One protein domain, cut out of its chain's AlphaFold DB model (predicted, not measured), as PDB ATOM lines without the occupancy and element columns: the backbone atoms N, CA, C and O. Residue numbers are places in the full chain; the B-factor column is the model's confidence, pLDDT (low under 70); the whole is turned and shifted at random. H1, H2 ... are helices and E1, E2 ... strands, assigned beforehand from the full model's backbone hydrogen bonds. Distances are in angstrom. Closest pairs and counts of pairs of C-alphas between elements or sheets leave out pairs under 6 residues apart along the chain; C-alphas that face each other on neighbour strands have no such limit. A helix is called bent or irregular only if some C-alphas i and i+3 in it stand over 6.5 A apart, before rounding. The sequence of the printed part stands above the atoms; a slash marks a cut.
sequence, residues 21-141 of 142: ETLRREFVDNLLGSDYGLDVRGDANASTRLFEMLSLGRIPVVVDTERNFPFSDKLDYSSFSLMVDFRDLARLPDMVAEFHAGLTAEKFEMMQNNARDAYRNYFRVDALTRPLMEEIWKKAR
ATOM      1  N   GLU A  21      60.227  36.280 -45.055       86.81
ATOM      2  CA  GLU A  21      60.276  36.993 -46.332       86.81
ATOM      3  C   GLU A  21      59.532  36.219 -47.425       86.81
ATOM      4  O   GLU A  21      58.683  36.782 -48.113       86.81
ATOM      5  N   THR A  22      59.778  34.909 -47.516       89.62
ATOM      6  CA  THR A  22      59.090  34.015 -48.457       89.62
ATOM      7  C   THR A  22      57.579  34.055 -48.251       89.62
ATOM      8  O   THR A  22      56.845  34.298 -49.203       89.62
ATOM      9  N   LEU A  23      57.123  33.926 -47.002       87.50
ATOM     10  CA  LEU A  23      55.696  33.970 -46.664       87.50
ATOM     11  C   LEU A  23      55.049  35.311 -47.028       87.50
ATOM     12  O   LEU A  23      53.889  35.352 -47.428       87.50
ATOM     13  N   ARG A  24      55.784  36.420 -46.880       86.31
ATOM     14  CA  ARG A  24      55.280  37.746 -47.252       86.31
ATOM     15  C   ARG A  24      55.156  37.891 -48.763       86.31
ATOM     16  O   ARG A  24      54.155  38.433 -49.220       86.31
ATOM     17  N   ARG A  25      56.133  37.400 -49.525       89.62
ATOM     18  CA  ARG A  25      56.064  37.408 -50.989       89.62
ATOM     19  C   ARG A  25      54.896  36.562 -51.487       89.62
ATOM     20  O   ARG A  25      54.057  37.080 -52.205       89.62
ATOM     21  N   GLU A  26      54.784  35.322 -51.012       91.25
ATOM     22  CA  GLU A  26      53.675  34.419 -51.359       91.25
ATOM     23  C   GLU A  26      52.312  35.033 -51.023       91.25
ATOM     24  O   GLU A  26      51.370  34.936 -51.801       91.25
ATOM     25  N   PHE A  27      52.201  35.719 -49.883       88.50
ATOM     26  CA  PHE A  27      50.983  36.437 -49.527       88.50
ATOM     27  C   PHE A  27      50.641  37.562 -50.517       88.50
ATOM     28  O   PHE A  27      49.490  37.668 -50.939       88.50
ATOM     29  N   VAL A  28      51.621  38.390 -50.896       90.81
ATOM     30  CA  VAL A  28      51.417  39.463 -51.882       90.81
ATOM     31  C   VAL A  28      51.045  38.882 -53.244       90.81
ATOM     32  O   VAL A  28      50.099  39.366 -53.859       90.81
ATOM     33  N   ASP A  29      51.727  37.827 -53.683       93.75
ATOM     34  CA  ASP A  29      51.448  37.152 -54.951       93.75
ATOM     35  C   ASP A  29      50.021  36.575 -54.966       93.75
ATOM     36  O   ASP A  29      49.286  36.772 -55.931       93.75
ATOM     37  N   ASN A  30      49.579  35.961 -53.863       92.56
ATOM     38  CA  ASN A  30      48.211  35.454 -53.719       92.56
ATOM     39  C   ASN A  30      47.160  36.570 -53.786       92.56
ATOM     40  O   ASN A  30      46.132  36.407 -54.444       92.56
ATOM     41  N   LEU A  31      47.412  37.710 -53.134       92.94
ATOM     42  CA  LEU A  31      46.531  38.874 -53.238       92.94
ATOM     43  C   LEU A  31      46.525  39.466 -54.648       92.94
ATOM     44  O   LEU A  31      45.491  39.937 -55.101       92.94
ATOM     45  N   LEU A  32      47.660  39.471 -55.350       93.44
ATOM     46  CA  LEU A  32      47.740  39.973 -56.721       93.44
ATOM     47  C   LEU A  32      47.059  39.042 -57.733       93.44
ATOM     48  O   LEU A  32      46.524  39.527 -58.729       93.44
ATOM     49  N   GLY A  33      47.067  37.737 -57.468       95.12
ATOM     50  CA  GLY A  33      46.372  36.723 -58.259       95.12
ATOM     51  C   GLY A  33      44.877  36.597 -57.958       95.12
ATOM     52  O   GLY A  33      44.215  35.791 -58.602       95.12
ATOM     53  N   SER A  34      44.349  37.367 -57.001       94.31
ATOM     54  CA  SER A  34      42.944  37.313 -56.588       94.31
ATOM     55  C   SER A  34      42.262  38.669 -56.754       94.31
ATOM     56  O   SER A  34      42.836  39.721 -56.482       94.31
ATOM     57  N   ASP A  35      40.998  38.654 -57.159       93.88
ATOM     58  CA  ASP A  35      40.152  39.853 -57.224       93.88
ATOM     59  C   ASP A  35      39.714  40.340 -55.839       93.88
ATOM     60  O   ASP A  35      39.580  41.542 -55.578       93.88
ATOM     61  N   TYR A  36      39.562  39.374 -54.939       97.00
ATOM     62  CA  TYR A  36      39.092  39.537 -53.578       97.00
ATOM     63  C   TYR A  36      40.166  39.130 -52.579       97.00
ATOM     64  O   TYR A  36      41.009  38.277 -52.858       97.00
ATOM     65  N   GLY A  37      40.091  39.684 -51.375       94.69
ATOM     66  CA  GLY A  37      40.862  39.182 -50.246       94.69
ATOM     67  C   GLY A  37      40.014  39.104 -48.982       94.69
ATOM     68  O   GLY A  37      39.181  39.968 -48.721       94.69
ATOM     69  N   LEU A  38      40.215  38.044 -48.203       94.25
ATOM     70  CA  LEU A  38      39.444  37.793 -46.990       94.25
ATOM     71  C   LEU A  38      40.014  38.588 -45.805       94.25
ATOM     72  O   LEU A  38      41.167  38.389 -45.404       94.25
ATOM     73  N   ASP A  39      39.184  39.440 -45.208       93.25
ATOM     74  CA  ASP A  39      39.468  40.120 -43.952       93.25
ATOM     75  C   ASP A  39      38.717  39.463 -42.794       93.25
ATOM     76  O   ASP A  39      37.493  39.523 -42.696       93.25
ATOM     77  N   VAL A  40      39.478  38.874 -41.878       88.19
ATOM     78  CA  VAL A  40      38.975  38.339 -40.612       88.19
ATOM     79  C   VAL A  40      39.659  39.059 -39.459       88.19
ATOM     80  O   VAL A  40      40.833  39.433 -39.538       88.19
ATOM     81  N   ARG A  41      38.921  39.263 -38.369       80.88
ATOM     82  CA  ARG A  41      39.466  39.852 -37.143       80.88
ATOM     83  C   ARG A  41      40.580  38.957 -36.570       80.88
ATOM     84  O   ARG A  41      40.429  37.741 -36.507       80.88
ATOM     85  N   GLY A  42      41.694  39.569 -36.162       72.19
ATOM     86  CA  GLY A  42      42.770  38.900 -35.419       72.19
ATOM     87  C   GLY A  42      42.623  39.067 -33.901       72.19
ATOM     88  O   GLY A  42      41.548  39.377 -33.400       72.19
ATOM     89  N   ASP A  43      43.727  38.952 -33.160       66.62
ATOM     90  CA  ASP A  43      43.735  39.156 -31.696       66.62
ATOM     91  C   ASP A  43      43.405  40.610 -31.275       66.62
ATOM     92  O   ASP A  43      43.112  40.883 -30.113       66.62
ATOM     93  N   ALA A  44      43.428  41.556 -32.221       66.75
ATOM     94  CA  ALA A  44      43.025  42.948 -32.036       66.75
ATOM     95  C   ALA A  44      41.737  43.264 -32.821       66.75
ATOM     96  O   ALA A  44      41.377  42.562 -33.763       66.75
ATOM     97  N   ASN A  45      41.076  44.383 -32.503       66.00
ATOM     98  CA  ASN A  45      39.903  44.894 -33.243       66.00
ATOM     99  C   ASN A  45      40.234  45.416 -34.659       66.00
ATOM    100  O   ASN A  45      39.445  46.138 -35.259       66.00
ATOM    101  N   ALA A  46      41.406  45.078 -35.190       69.38
ATOM    102  CA  ALA A  46      41.880  45.490 -36.495       69.38
ATOM    103  C   ALA A  46      42.604  44.327 -37.174       69.38
ATOM    104  O   ALA A  46      43.092  43.399 -36.526       69.38
ATOM    105  N   SER A  47      42.700  44.412 -38.494       78.25
ATOM    106  CA  SER A  47      43.411  43.452 -39.322       78.25
ATOM    107  C   SER A  47      44.392  44.205 -40.205       78.25
ATOM    108  O   SER A  47      44.010  45.122 -40.928       78.25
ATOM    109  N   THR A  48      45.667  43.814 -40.162       82.50
ATOM    110  CA  THR A  48      46.664  44.348 -41.101       82.50
ATOM    111  C   THR A  48      46.345  43.945 -42.538       82.50
ATOM    112  O   THR A  48      46.721  44.673 -43.452       82.50
ATOM    113  N   ARG A  49      45.606  42.836 -42.738       87.00
ATOM    114  CA  ARG A  49      45.221  42.364 -44.072       87.00
ATOM    115  C   ARG A  49      44.373  43.398 -44.786       87.00
ATOM    116  O   ARG A  49      44.619  43.639 -45.960       87.00
ATOM    117  N   LEU A  50      43.453  44.067 -44.082       90.81
ATOM    118  CA  LEU A  50      42.657  45.152 -44.657       90.81
ATOM    119  C   LEU A  50      43.550  46.215 -45.316       90.81
ATOM    120  O   LEU A  50      43.325  46.588 -46.459       90.81
ATOM    121  N   PHE A  51      44.620  46.636 -44.642       91.38
ATOM    122  CA  PHE A  51      45.554  47.631 -45.172       91.38
ATOM    123  C   PHE A  51      46.294  47.106 -46.405       91.38
ATOM    124  O   PHE A  51      46.406  47.817 -47.400       91.38
ATOM    125  N   GLU A  52      46.785  45.866 -46.346       92.00
ATOM    126  CA  GLU A  52      47.517  45.223 -47.441       92.00
ATOM    127  C   GLU A  52      46.627  45.080 -48.691       92.00
ATOM    128  O   GLU A  52      47.041  45.469 -49.784       92.00
ATOM    129  N   MET A  53      45.380  44.633 -48.530       94.88
ATOM    130  CA  MET A  53      44.407  44.468 -49.620       94.88
ATOM    131  C   MET A  53      44.015  45.801 -50.254       94.88
ATOM    132  O   MET A  53      44.145  45.961 -51.470       94.88
ATOM    133  N   LEU A  54      43.629  46.790 -49.438       96.06
ATOM    134  CA  LEU A  54      43.287  48.130 -49.923       96.06
ATOM    135  C   LEU A  54      44.492  48.783 -50.623       96.06
ATOM    136  O   LEU A  54      44.339  49.447 -51.649       96.06
ATOM    137  N   SER A  55      45.716  48.543 -50.135       95.44
ATOM    138  CA  SER A  55      46.930  49.050 -50.785       95.44
ATOM    139  C   SER A  55      47.127  48.506 -52.193       95.44
ATOM    140  O   SER A  55      47.739  49.182 -53.011       95.44
ATOM    141  N   LEU A  56      46.581  47.334 -52.505       95.88
ATOM    142  CA  LEU A  56      46.640  46.713 -53.826       95.88
ATOM    143  C   LEU A  56      45.354  46.929 -54.641       95.88
ATOM    144  O   LEU A  56      45.265  46.416 -55.750       95.88
ATOM    145  N   GLY A  57      44.379  47.688 -54.122       96.62
ATOM    146  CA  GLY A  57      43.076  47.884 -54.767       96.62
ATOM    147  C   GLY A  57      42.217  46.618 -54.804       96.62
ATOM    148  O   GLY A  57      41.309  46.523 -55.621       96.62
ATOM    149  N   ARG A  58      42.506  45.622 -53.956       97.12
ATOM    150  CA  ARG A  58      41.719  44.383 -53.879       97.12
ATOM    151  C   ARG A  58      40.474  44.610 -53.043       97.12
ATOM    152  O   ARG A  58      40.557  45.251 -51.995       97.12
ATOM    153  N   ILE A  59      39.347  44.068 -53.500       98.06
ATOM    154  CA  ILE A  59      38.052  44.222 -52.831       98.06
ATOM    155  C   ILE A  59      38.048  43.322 -51.586       98.06
ATOM    156  O   ILE A  59      38.144  42.097 -51.719       98.06
ATOM    157  N   PRO A  60      37.951  43.876 -50.365       97.12
ATOM    158  CA  PRO A  60      37.875  43.061 -49.166       97.12
ATOM    159  C   PRO A  60      36.538  42.321 -49.091       97.12
ATOM    160  O   PRO A  60      35.477  42.914 -49.293       97.12
ATOM    161  N   VAL A  61      36.590  41.045 -48.730       97.62
ATOM    162  CA  VAL A  61      35.458  40.296 -48.182       97.62
ATOM    163  C   VAL A  61      35.654  40.282 -46.677       97.62
ATOM    164  O   VAL A  61      36.563  39.628 -46.168       97.62
ATOM    165  N   VAL A  62      34.865  41.068 -45.962       95.62
ATOM    166  CA  VAL A  62      35.041  41.314 -44.535       95.62
ATOM    167  C   VAL A  62      34.072  40.453 -43.751       95.62
ATOM    168  O   VAL A  62      32.864  40.607 -43.888       95.62
ATOM    169  N   VAL A  63      34.598  39.603 -42.872       94.75
ATOM    170  CA  VAL A  63      33.790  38.937 -41.848       94.75
ATOM    171  C   VAL A  63      33.654  39.885 -40.660       94.75
ATOM    172  O   VAL A  63      34.593  40.072 -39.877       94.75
ATOM    173  N   ASP A  64      32.490  40.512 -40.544       92.56
ATOM    174  CA  ASP A  64      32.175  41.441 -39.473       92.56
ATOM    175  C   ASP A  64      31.732  40.700 -38.211       92.56
ATOM    176  O   ASP A  64      30.844  39.855 -38.222       92.56
ATOM    177  N   THR A  65      32.370  41.051 -37.100       89.75
ATOM    178  CA  THR A  65      32.114  40.507 -35.758       89.75
ATOM    179  C   THR A  65      31.575  41.601 -34.838       89.75
ATOM    180  O   THR A  65      31.927  41.648 -33.661       89.75
ATOM    181  N   GLU A  66      30.780  42.516 -35.406       86.44
ATOM    182  CA  GLU A  66      30.244  43.721 -34.760       86.44
ATOM    183  C   GLU A  66      31.366  44.660 -34.280       86.44
ATOM    184  O   GLU A  66      31.352  45.193 -33.167       86.44
ATOM    185  N   ARG A  67      32.400  44.836 -35.116       84.00
ATOM    186  CA  ARG A  67      33.559  45.669 -34.764       84.00
ATOM    187  C   ARG A  67      33.368  47.116 -35.212       84.00
ATOM    188  O   ARG A  67      32.804  47.394 -36.263       84.00
ATOM    189  N   ASN A  68      33.958  48.049 -34.466       84.81
ATOM    190  CA  ASN A  68      34.054  49.436 -34.916       84.81
ATOM    191  C   ASN A  68      35.091  49.548 -36.035       84.81
ATOM    192  O   ASN A  68      36.291  49.367 -35.804       84.81
ATOM    193  N   PHE A  69      34.628  49.862 -37.242       87.69
ATOM    194  CA  PHE A  69      35.502  50.076 -38.385       87.69
ATOM    195  C   PHE A  69      36.179  51.448 -38.308       87.69
ATOM    196  O   PHE A  69      35.525  52.450 -38.014       87.69
ATOM    197  N   PRO A  70      37.488  51.531 -38.587       86.94
ATOM    198  CA  PRO A  70      38.166  52.815 -38.657       86.94
ATOM    199  C   PRO A  70      37.555  53.666 -39.774       86.94
ATOM    200  O   PRO A  70      37.310  53.171 -40.877       86.94
ATOM    201  N   PHE A  71      37.340  54.949 -39.478       90.00
ATOM    202  CA  PHE A  71      36.795  55.935 -40.415       90.00
ATOM    203  C   PHE A  71      35.394  55.614 -40.948       90.00
ATOM    204  O   PHE A  71      35.045  56.074 -42.031       90.00
ATOM    205  N   SER A  72      34.577  54.844 -40.224       90.56
ATOM    206  CA  SER A  72      33.192  54.544 -40.628       90.56
ATOM    207  C   SER A  72      32.298  55.788 -40.735       90.56
ATOM    208  O   SER A  72      31.244  55.736 -41.354       90.56
ATOM    209  N   ASP A  73      32.711  56.910 -40.142       92.06
ATOM    210  CA  ASP A  73      32.091  58.231 -40.284       92.06
ATOM    211  C   ASP A  73      32.441  58.933 -41.610       92.06
ATOM    212  O   ASP A  73      31.783  59.900 -41.988       92.06
ATOM    213  N   LYS A  74      33.481  58.467 -42.312       93.88
ATOM    214  CA  LYS A  74      34.035  59.097 -43.526       93.88
ATOM    215  C   LYS A  74      34.029  58.181 -44.744       93.88
ATOM    216  O   LYS A  74      34.070  58.669 -45.869       93.88
ATOM    217  N   LEU A  75      34.036  56.870 -44.524       95.31
ATOM    218  CA  LEU A  75      34.125  55.852 -45.556       95.31
ATOM    219  C   LEU A  75      32.861  55.005 -45.572       95.31
ATOM    220  O   LEU A  75      32.516  54.364 -44.581       95.31
ATOM    221  N   ASP A  76      32.238  54.936 -46.744       96.38
ATOM    222  CA  ASP A  76      31.236  53.923 -47.040       96.38
ATOM    223  C   ASP A  76      31.939  52.631 -47.474       96.38
ATOM    224  O   ASP A  76      32.382  52.497 -48.617       96.38
ATOM    225  N   TYR A  77      32.046  51.671 -46.556       95.62
ATOM    226  CA  TYR A  77      32.681  50.381 -46.828       95.62
ATOM    227  C   TYR A  77      31.956  49.581 -47.914       95.62
ATOM    228  O   TYR A  77      32.610  48.835 -48.644       95.62
ATOM    229  N   SER A  78      30.645  49.764 -48.100       96.06
ATOM    230  CA  SER A  78      29.903  49.068 -49.160       96.06
ATOM    231  C   SER A  78      30.347  49.495 -50.565       96.06
ATOM    232  O   SER A  78      30.191  48.752 -51.533       96.06
ATOM    233  N   SER A  79      30.985  50.665 -50.684       97.94
ATOM    234  CA  SER A  79      31.515  51.169 -51.952       97.94
ATOM    235  C   SER A  79      32.791  50.464 -52.422       97.94
ATOM    236  O   SER A  79      33.161  50.624 -53.588       97.94
ATOM    237  N   PHE A  80      33.458  49.694 -51.554       97.94
ATOM    238  CA  PHE A  80      34.716  49.008 -51.875       97.94
ATOM    239  C   PHE A  80      34.897  47.637 -51.214       97.94
ATOM    240  O   PHE A  80      35.977  47.065 -51.329       97.94
ATOM    241  N   SER A  81      33.892  47.092 -50.528       97.69
ATOM    242  CA  SER A  81      33.980  45.791 -49.857       97.69
ATOM    243  C   SER A  81      32.647  45.051 -49.843       97.69
ATOM    244  O   SER A  81      31.581  45.661 -49.939       97.69
ATOM    245  N   LEU A  82      32.725  43.730 -49.691       98.00
ATOM    246  CA  LEU A  82      31.600  42.889 -49.304       98.00
ATOM    247  C   LEU A  82      31.664  42.664 -47.791       98.00
ATOM    248  O   LEU A  82      32.614  42.063 -47.291       98.00
ATOM    249  N   MET A  83      30.645  43.132 -47.077       95.88
ATOM    250  CA  MET A  83      30.491  42.929 -45.637       95.88
ATOM    251  C   MET A  83      29.645  41.680 -45.380       95.88
ATOM    252  O   MET A  83      28.527  41.582 -45.880       95.88
ATOM    253  N   VAL A  84      30.170  40.738 -44.601       96.62
ATOM    254  CA  VAL A  84      29.505  39.480 -44.246       96.62
ATOM    255  C   VAL A  84      29.434  39.370 -42.736       96.62
ATOM    256  O   VAL A  84      30.461  39.386 -42.061       96.62
ATOM    257  N   ASP A  85      28.228  39.239 -42.198       94.94
ATOM    258  CA  ASP A  85      28.037  39.003 -40.774       94.94
ATOM    259  C   ASP A  85      28.641  37.649 -40.370       94.94
ATOM    260  O   ASP A  85      28.455  36.643 -41.056       94.94
ATOM    261  N   PHE A  86      29.363  37.588 -39.248       94.31
ATOM    262  CA  PHE A  86      29.964  36.335 -38.779       94.31
ATOM    263  C   PHE A  86      28.936  35.218 -38.528       94.31
ATOM    264  O   PHE A  86      29.286  34.037 -38.572       94.31
ATOM    265  N   ARG A  87      27.672  35.568 -38.269       95.62
ATOM    266  CA  ARG A  87      26.565  34.616 -38.102       95.62
ATOM    267  C   ARG A  87      26.183  33.942 -39.421       95.62
ATOM    268  O   ARG A  87      25.673  32.827 -39.392       95.62
ATOM    269  N   ASP A  88      26.515  34.560 -40.553       96.75
ATOM    270  CA  ASP A  88      26.224  34.078 -41.906       96.75
ATOM    271  C   ASP A  88      27.419  33.373 -42.567       96.75
ATOM    272  O   ASP A  88      27.397  33.088 -43.763       96.75
ATOM    273  N   LEU A  89      28.463  33.022 -41.805       95.06
ATOM    274  CA  LEU A  89      29.677  32.379 -42.334       95.06
ATOM    275  C   LEU A  89      29.411  31.124 -43.174       95.06
ATOM    276  O   LEU A  89      30.144  30.861 -44.126       95.06
ATOM    277  N   ALA A  90      28.363  30.361 -42.854       97.31
ATOM    278  CA  ALA A  90      27.977  29.180 -43.630       97.31
ATOM    279  C   ALA A  90      27.575  29.520 -45.077       97.31
ATOM    280  O   ALA A  90      27.720  28.680 -45.961       97.31
ATOM    281  N   ARG A  91      27.103  30.748 -45.320       97.44
ATOM    282  CA  ARG A  91      26.708  31.271 -46.632       97.44
ATOM    283  C   ARG A  91      27.798  32.088 -47.318       97.44
ATOM    284  O   ARG A  91      27.575  32.564 -48.424       97.44
ATOM    285  N   LEU A  92      28.967  32.257 -46.696       96.88
ATOM    286  CA  LEU A  92      30.042  33.097 -47.227       96.88
ATOM    287  C   LEU A  92      30.378  32.794 -48.705       96.88
ATOM    288  O   LEU A  92      30.469  33.754 -49.472       96.88
ATOM    289  N   PRO A  93      30.524  31.525 -49.147       97.12
ATOM    290  CA  PRO A  93      30.798  31.234 -50.556       97.12
ATOM    291  C   PRO A  93      29.690  31.733 -51.492       97.12
ATOM    292  O   PRO A  93      29.988  32.370 -52.503       97.12
ATOM    293  N   ASP A  94      28.429  31.500 -51.125       98.38
ATOM    294  CA  ASP A  94      27.268  31.911 -51.918       98.38
ATOM    295  C   ASP A  94      27.164  33.435 -51.981       98.38
ATOM    296  O   ASP A  94      26.989  33.999 -53.054       98.38
ATOM    297  N   MET A  95      27.371  34.123 -50.855       98.44
ATOM    298  CA  MET A  95      27.331  35.585 -50.792       98.44
ATOM    299  C   MET A  95      28.411  36.232 -51.660       98.44
ATOM    300  O   MET A  95      28.145  37.242 -52.306       98.44
ATOM    301  N   VAL A  96      29.622  35.665 -51.705       98.19
ATOM    302  CA  VAL A  96      30.693  36.154 -52.590       98.19
ATOM    303  C   VAL A  96      30.322  35.941 -54.058       98.19
ATOM    304  O   VAL A  96      30.511  36.848 -54.870       98.19
ATOM    305  N   ALA A  97      29.772  34.773 -54.401       98.19
ATOM    306  CA  ALA A  97      29.352  34.463 -55.764       98.19
ATOM    307  C   ALA A  97      28.195  35.363 -56.230       98.19
ATOM    308  O   ALA A  97      28.279  35.955 -57.304       98.19
ATOM    309  N   GLU A  98      27.152  35.515 -55.409       98.50
ATOM    310  CA  GLU A  98      26.007  36.403 -55.647       98.50
ATOM    311  C   GLU A  98      26.456  37.859 -55.794       98.50
ATOM    312  O   GLU A  98      26.050  38.548 -56.731       98.50
ATOM    313  N   PHE A  99      27.339  38.314 -54.901       98.44
ATOM    314  CA  PHE A  99      27.910  39.650 -54.953       98.44
ATOM    315  C   PHE A  99      28.638  39.892 -56.276       98.44
ATOM    316  O   PHE A  99      28.332  40.866 -56.956       98.44
ATOM    317  N   HIS A 100      29.556  39.005 -56.670       98.19
ATOM    318  CA  HIS A 100      30.314  39.163 -57.911       98.19
ATOM    319  C   HIS A 100      29.410  39.103 -59.148       98.19
ATOM    320  O   HIS A 100      29.535  39.942 -60.037       98.19
ATOM    321  N   ALA A 101      28.460  38.162 -59.185       98.25
ATOM    322  CA  ALA A 101      27.507  38.026 -60.286       98.25
ATOM    323  C   ALA A 101      26.608  39.263 -60.462       98.25
ATOM    324  O   ALA A 101      26.130  39.525 -61.565       98.25
ATOM    325  N   GLY A 102      26.379  40.027 -59.389       97.94
ATOM    326  CA  GLY A 102      25.622  41.277 -59.418       97.94
ATOM    327  C   GLY A 102      26.413  42.505 -59.886       97.94
ATOM    328  O   GLY A 102      25.816  43.570 -60.056       97.94
ATOM    329  N   LEU A 103      27.732  42.405 -60.082       98.12
ATOM    330  CA  LEU A 103      28.565  43.530 -60.513       98.12
ATOM    331  C   LEU A 103      28.707  43.574 -62.034       98.12
ATOM    332  O   LEU A 103      28.955  42.567 -62.692       98.12
ATOM    333  N   THR A 104      28.645  44.784 -62.591       98.62
ATOM    334  CA  THR A 104      29.196  45.033 -63.926       98.62
ATOM    335  C   THR A 104      30.714  45.186 -63.839       98.62
ATOM    336  O   THR A 104      31.255  45.474 -62.766       98.62
ATOM    337  N   ALA A 105      31.407  45.051 -64.971       98.31
ATOM    338  CA  ALA A 105      32.853  45.264 -65.033       98.31
ATOM    339  C   ALA A 105      33.245  46.675 -64.555       98.31
ATOM    340  O   ALA A 105      34.185  46.829 -63.780       98.31
ATOM    341  N   GLU A 106      32.471  47.695 -64.932       98.62
ATOM    342  CA  GLU A 106      32.706  49.090 -64.547       98.62
ATOM    343  C   GLU A 106      32.499  49.293 -63.046       98.62
ATOM    344  O   GLU A 106      33.278  49.983 -62.388       98.62
ATOM    345  N   LYS A 107      31.456  48.675 -62.474       98.50
ATOM    346  CA  LYS A 107      31.222  48.732 -61.030       98.50
ATOM    347  C   LYS A 107      32.360  48.039 -60.286       98.50
ATOM    348  O   LYS A 107      32.835  48.584 -59.295       98.50
ATOM    349  N   PHE A 108      32.798  46.876 -60.759       98.50
ATOM    350  CA  PHE A 108      33.900  46.128 -60.168       98.50
ATOM    351  C   PHE A 108      35.211  46.935 -60.184       98.50
ATOM    352  O   PHE A 108      35.822  47.117 -59.131       98.50
ATOM    353  N   GLU A 109      35.586  47.521 -61.324       98.44
ATOM    354  CA  GLU A 109      36.758  48.401 -61.436       98.44
ATOM    355  C   GLU A 109      36.636  49.634 -60.527       98.44
ATOM    356  O   GLU A 109      37.576  50.007 -59.821       98.44
ATOM    357  N   MET A 110      35.453  50.251 -60.466       98.75
ATOM    358  CA  MET A 110      35.200  51.370 -59.559       98.75
ATOM    359  C   MET A 110      35.391  50.969 -58.090       98.75
ATOM    360  O   MET A 110      35.963  51.740 -57.325       98.75
ATOM    361  N   MET A 111      34.970  49.769 -57.683       98.69
ATOM    362  CA  MET A 111      35.203  49.279 -56.319       98.69
ATOM    363  C   MET A 111      36.694  49.073 -56.023       98.69
ATOM    364  O   MET A 111      37.143  49.415 -54.929       98.69
ATOM    365  N   GLN A 112      37.477  48.580 -56.989       98.38
ATOM    366  CA  GLN A 112      38.934  48.456 -56.853       98.38
ATOM    367  C   GLN A 112      39.613  49.827 -56.701       98.38
ATOM    368  O   GLN A 112      40.481  50.014 -55.840       98.38
ATOM    369  N   ASN A 113      39.175  50.816 -57.484       98.56
ATOM    370  CA  ASN A 113      39.642  52.196 -57.367       98.56
ATOM    371  C   ASN A 113      39.274  52.799 -56.005       98.56
ATOM    372  O   ASN A 113      40.147  53.329 -55.317       98.56
ATOM    373  N   ASN A 114      38.031  52.618 -55.553       98.62
ATOM    374  CA  ASN A 114      37.578  53.065 -54.235       98.62
ATOM    375  C   ASN A 114      38.393  52.419 -53.104       98.62
ATOM    376  O   ASN A 114      38.786  53.107 -52.162       98.62
ATOM    377  N   ALA A 115      38.709  51.122 -53.206       98.06
ATOM    378  CA  ALA A 115      39.574  50.434 -52.248       98.06
ATOM    379  C   ALA A 115      40.966  51.084 -52.195       98.06
ATOM    380  O   ALA A 115      41.501  51.365 -51.115       98.06
ATOM    381  N   ARG A 116      41.547  51.385 -53.363       97.94
ATOM    382  CA  ARG A 116      42.861  52.027 -53.441       97.94
ATOM    383  C   ARG A 116      42.847  53.462 -52.918       97.94
ATOM    384  O   ARG A 116      43.823  53.887 -52.290       97.94
ATOM    385  N   ASP A 117      41.768  54.193 -53.141       98.31
ATOM    386  CA  ASP A 117      41.601  55.561 -52.661       98.31
ATOM    387  C   ASP A 117      41.365  55.608 -51.153       98.31
ATOM    388  O   ASP A 117      41.983  56.431 -50.469       98.31
ATOM    389  N   ALA A 118      40.584  54.675 -50.603       97.38
ATOM    390  CA  ALA A 118      40.481  54.479 -49.163       97.38
ATOM    391  C   ALA A 118      41.878  54.265 -48.561       97.38
ATOM    392  O   ALA A 118      42.253  54.948 -47.603       97.38
ATOM    393  N   TYR A 119      42.706  53.405 -49.172       96.88
ATOM    394  CA  TYR A 119      44.086  53.233 -48.725       96.88
ATOM    395  C   TYR A 119      44.878  54.535 -48.758       96.88
ATOM    396  O   TYR A 119      45.411  54.953 -47.733       96.88
ATOM    397  N   ARG A 120      44.962  55.194 -49.916       97.12
ATOM    398  CA  ARG A 120      45.800  56.389 -50.102       97.12
ATOM    399  C   ARG A 120      45.437  57.523 -49.146       97.12
ATOM    400  O   ARG A 120      46.347  58.205 -48.680       97.12
ATOM    401  N   ASN A 121      44.149  57.698 -48.868       96.06
ATOM    402  CA  ASN A 121      43.636  58.866 -48.158       96.06
ATOM    403  C   ASN A 121      43.393  58.629 -46.661       96.06
ATOM    404  O   ASN A 121      43.326  59.602 -45.913       96.06
ATOM    405  N   TYR A 122      43.281  57.373 -46.213       93.56
ATOM    406  CA  TYR A 122      42.916  57.059 -44.823       93.56
ATOM    407  C   TYR A 122      43.815  56.012 -44.162       93.56
ATOM    408  O   TYR A 122      44.171  56.169 -42.996       93.56
ATOM    409  N   PHE A 123      44.202  54.953 -44.879       92.12
ATOM    410  CA  PHE A 123      44.935  53.823 -44.280       92.12
ATOM    411  C   PHE A 123      46.447  53.842 -44.520       92.12
ATOM    412  O   PHE A 123      47.182  53.140 -43.825       92.12
ATOM    413  N   ARG A 124      46.944  54.632 -45.477       93.44
ATOM    414  CA  ARG A 124      48.382  54.815 -45.695       93.44
ATOM    415  C   ARG A 124      48.987  55.445 -44.444       93.44
ATOM    416  O   ARG A 124      48.370  56.301 -43.820       93.44
ATOM    417  N   VAL A 125      50.188  55.013 -44.067       89.75
ATOM    418  CA  VAL A 125      50.802  55.375 -42.776       89.75
ATOM    419  C   VAL A 125      50.813  56.887 -42.536       89.75
ATOM    420  O   VAL A 125      50.402  57.348 -41.476       89.75
ATOM    421  N   ASP A 126      51.233  57.673 -43.518       90.56
ATOM    422  CA  ASP A 126      51.252  59.139 -43.467       90.56
ATOM    423  C   ASP A 126      49.850  59.765 -43.399       90.56
ATOM    424  O   ASP A 126      49.663  60.749 -42.682       90.56
ATOM    425  N   ALA A 127      48.860  59.180 -44.078       90.56
ATOM    426  CA  ALA A 127      47.469  59.623 -44.027       90.56
ATOM    427  C   ALA A 127      46.814  59.328 -42.664       90.56
ATOM    428  O   ALA A 127      46.141  60.188 -42.098       90.56
ATOM    429  N   LEU A 128      47.070  58.145 -42.096       88.62
ATOM    430  CA  LEU A 128      46.541  57.697 -40.804       88.62
ATOM    431  C   LEU A 128      47.166  58.444 -39.616       88.62
ATOM    432  O   LEU A 128      46.494  58.703 -38.616       88.62
ATOM    433  N   THR A 129      48.461  58.767 -39.697       90.00
ATOM    434  CA  THR A 129      49.226  59.245 -38.534       90.00
ATOM    435  C   THR A 129      48.696  60.571 -37.997       90.00
ATOM    436  O   THR A 129      48.582  60.727 -36.784       90.00
ATOM    437  N   ARG A 130      48.336  61.530 -38.860       87.88
ATOM    438  CA  ARG A 130      47.849  62.843 -38.402       87.88
ATOM    439  C   ARG A 130      46.535  62.733 -37.606       87.88
ATOM    440  O   ARG A 130      46.553  63.154 -36.450       87.88
ATOM    441  N   PRO A 131      45.444  62.144 -38.140       86.44
ATOM    442  CA  PRO A 131      44.207  61.955 -37.380       86.44
ATOM    443  C   PRO A 131      44.415  61.182 -36.074       86.44
ATOM    444  O   PRO A 131      43.833  61.530 -35.050       86.44
ATOM    445  N   LEU A 132      45.279  60.159 -36.089       87.94
ATOM    446  CA  LEU A 132      45.603  59.386 -34.892       87.94
ATOM    447  C   LEU A 132      46.259  60.256 -33.813       87.94
ATOM    448  O   LEU A 132      45.852  60.212 -32.654       87.94
ATOM    449  N   MET A 133      47.261  61.055 -34.184       90.94
ATOM    450  CA  MET A 133      47.952  61.935 -33.242       90.94
ATOM    451  C   MET A 133      47.038  63.042 -32.716       90.94
ATOM    452  O   MET A 133      47.105  63.365 -31.532       90.94
ATOM    453  N   GLU A 134      46.151  63.585 -33.552       89.25
ATOM    454  CA  GLU A 134      45.132  64.550 -33.124       89.25
ATOM    455  C   GLU A 134      44.189  63.947 -32.075       89.25
ATOM    456  O   GLU A 134      43.913  64.587 -31.060       89.25
ATOM    457  N   GLU A 135      43.739  62.707 -32.270       87.56
ATOM    458  CA  GLU A 135      42.872  62.008 -31.316       87.56
ATOM    459  C   GLU A 135      43.596  61.690 -29.999       87.56
ATOM    460  O   GLU A 135      43.051  61.900 -28.912       87.56
ATOM    461  N   ILE A 136      44.857  61.247 -30.078       91.12
ATOM    462  CA  ILE A 136      45.706  61.032 -28.900       91.12
ATOM    463  C   ILE A 136      45.878  62.342 -28.130       91.12
ATOM    464  O   ILE A 136      45.720  62.356 -26.912       91.12
ATOM    465  N   TRP A 137      46.162  63.454 -28.810       91.31
ATOM    466  CA  TRP A 137      46.327  64.754 -28.161       91.31
ATOM    467  C   TRP A 137      45.041  65.275 -27.526       91.31
ATOM    468  O   TRP A 137      45.104  65.800 -26.416       91.31
ATOM    469  N   LYS A 138      43.884  65.097 -28.176       91.06
ATOM    470  CA  LYS A 138      42.579  65.438 -27.589       91.06
ATOM    471  C   LYS A 138      42.320  64.679 -26.291       91.06
ATOM    472  O   LYS A 138      41.794  65.265 -25.360       91.06
ATOM    473  N   LYS A 139      42.696  63.398 -26.225       89.62
ATOM    474  CA  LYS A 139      42.512  62.557 -25.029       89.62
ATOM    475  C   LYS A 139      43.585  62.769 -23.960       89.62
ATOM    476  O   LYS A 139      43.318  62.541 -22.788       89.62
ATOM    477  N   ALA A 140      44.800  63.151 -24.356       89.31
ATOM    478  CA  ALA A 140      45.915  63.392 -23.439       89.31
ATOM    479  C   ALA A 140      45.850  64.770 -22.761       89.31
ATOM    480  O   ALA A 140      46.455  64.958 -21.707       89.31
ATOM    481  N   ARG A 141      45.134  65.736 -23.348       69.12
ATOM    482  CA  ARG A 141      44.741  66.962 -22.650       69.12
ATOM    483  C   ARG A 141      43.517  66.669 -21.776       69.12
ATOM    484  O   ARG A 141      42.442  66.418 -22.309       69.12
TER     485      ARG A 141
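What this domain is: This is residues 21 to 141 of the 142 residues of the protein "Exostosin domain-containing protein" of Parcubacteria group bacterium GW2011_GWA1_47_11 (UniProt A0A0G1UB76). A small parallel sheet of three strands is sandwiched between helix H2 on one face and the kinked helix H3 on the other, while the long helix H4 grazes the sheet and touches H2. Two arms stick out of this body: residues 21 to 26 of H1, and residues 132 to 141, of which 132 to 140 belong to H5. The printed part has 121 residues, with five named helices and three named strands in the order H1 E1 H2 E2 E3 H3 H4 H5; the sheet's order is E1 E2 E3, and the class is mostly helix. It is compact, with a radius of gyration of the C-alphas of 15.3 A, and its spans of 50 by 33 by 30 A make it only just elongated.

How they stand to each other: Look first at E2, residues 59 to 64, the inner strand, between the edge strands E1, residues 36 to 39, and E3, residues 82 to 85. Beside E1 you find N 39 and O 61 at 2.8 A, and beside E3, N 62 and O 82 at 2.8 A, both within hydrogen-bond range. H2, residues 48 to 55, is on the sheet at a height of 8.9 A, over E1 and only just over E2, where 3 of its C-alphas fall. E1, H2 and E2 form a strand-helix-strand unit, two parallel neighbour strands joined through a helix, with a right-handed crossover. H3, residues 86 to 101, is on the opposite face at a height of 7.7 A over E2 and E3, giving three layers, helices on both faces of a sheet. H3 is irregular, with C-alphas 87 and 90 7.9 A apart, and has a kink of 71 degrees near residue 93. H4, residues 105 to 123, only grazes the sheet with residues 108 to 116. With residues 115 to 123 alone it touches H2 at a steep tilt of 60 degrees, opposite ways, the closest C-alphas being those of Leu 54 and Ala 115, 4.9 A apart. H5, residues 125 to 140, touches H4 only at the corner, closest at the C-alphas of Tyr 122 and Leu 128, 5.4 A. H1, residues 21 to 32, is close to but not clearly touching H2, with the C-alphas of Leu 31 and Met 53 7.0 A apart. Every O i to N i+4 pair is within hydrogen-bond range in H1, H2 and H4, against 8 of 12 in H3 and 10 of 12 in H5.

Where its parts are: Find C-alpha 59 at (38.052, 44.222, -52.831); from there E2 runs 14.9 A to C-alpha 64. Find C-alpha 105 at (32.853, 45.264, -65.033), where H4 begins its 25.5 A; H3 measures 21.7 A, H5 21.5 A and H1 16.6 A. H5 ends at C-alpha 140, (45.915, 63.392, -23.439).

The domain as a whole: The C-alphas of Ala 101 and Arg 141, the two farthest apart, are 50.5 A from each other. The printed part has no cut, and the link from E2 to E3, residues 65 to 81, is long. Mean pLDDT of the printed part is 92.4; look for values under 70 at residues 43 to 46 and residue 141.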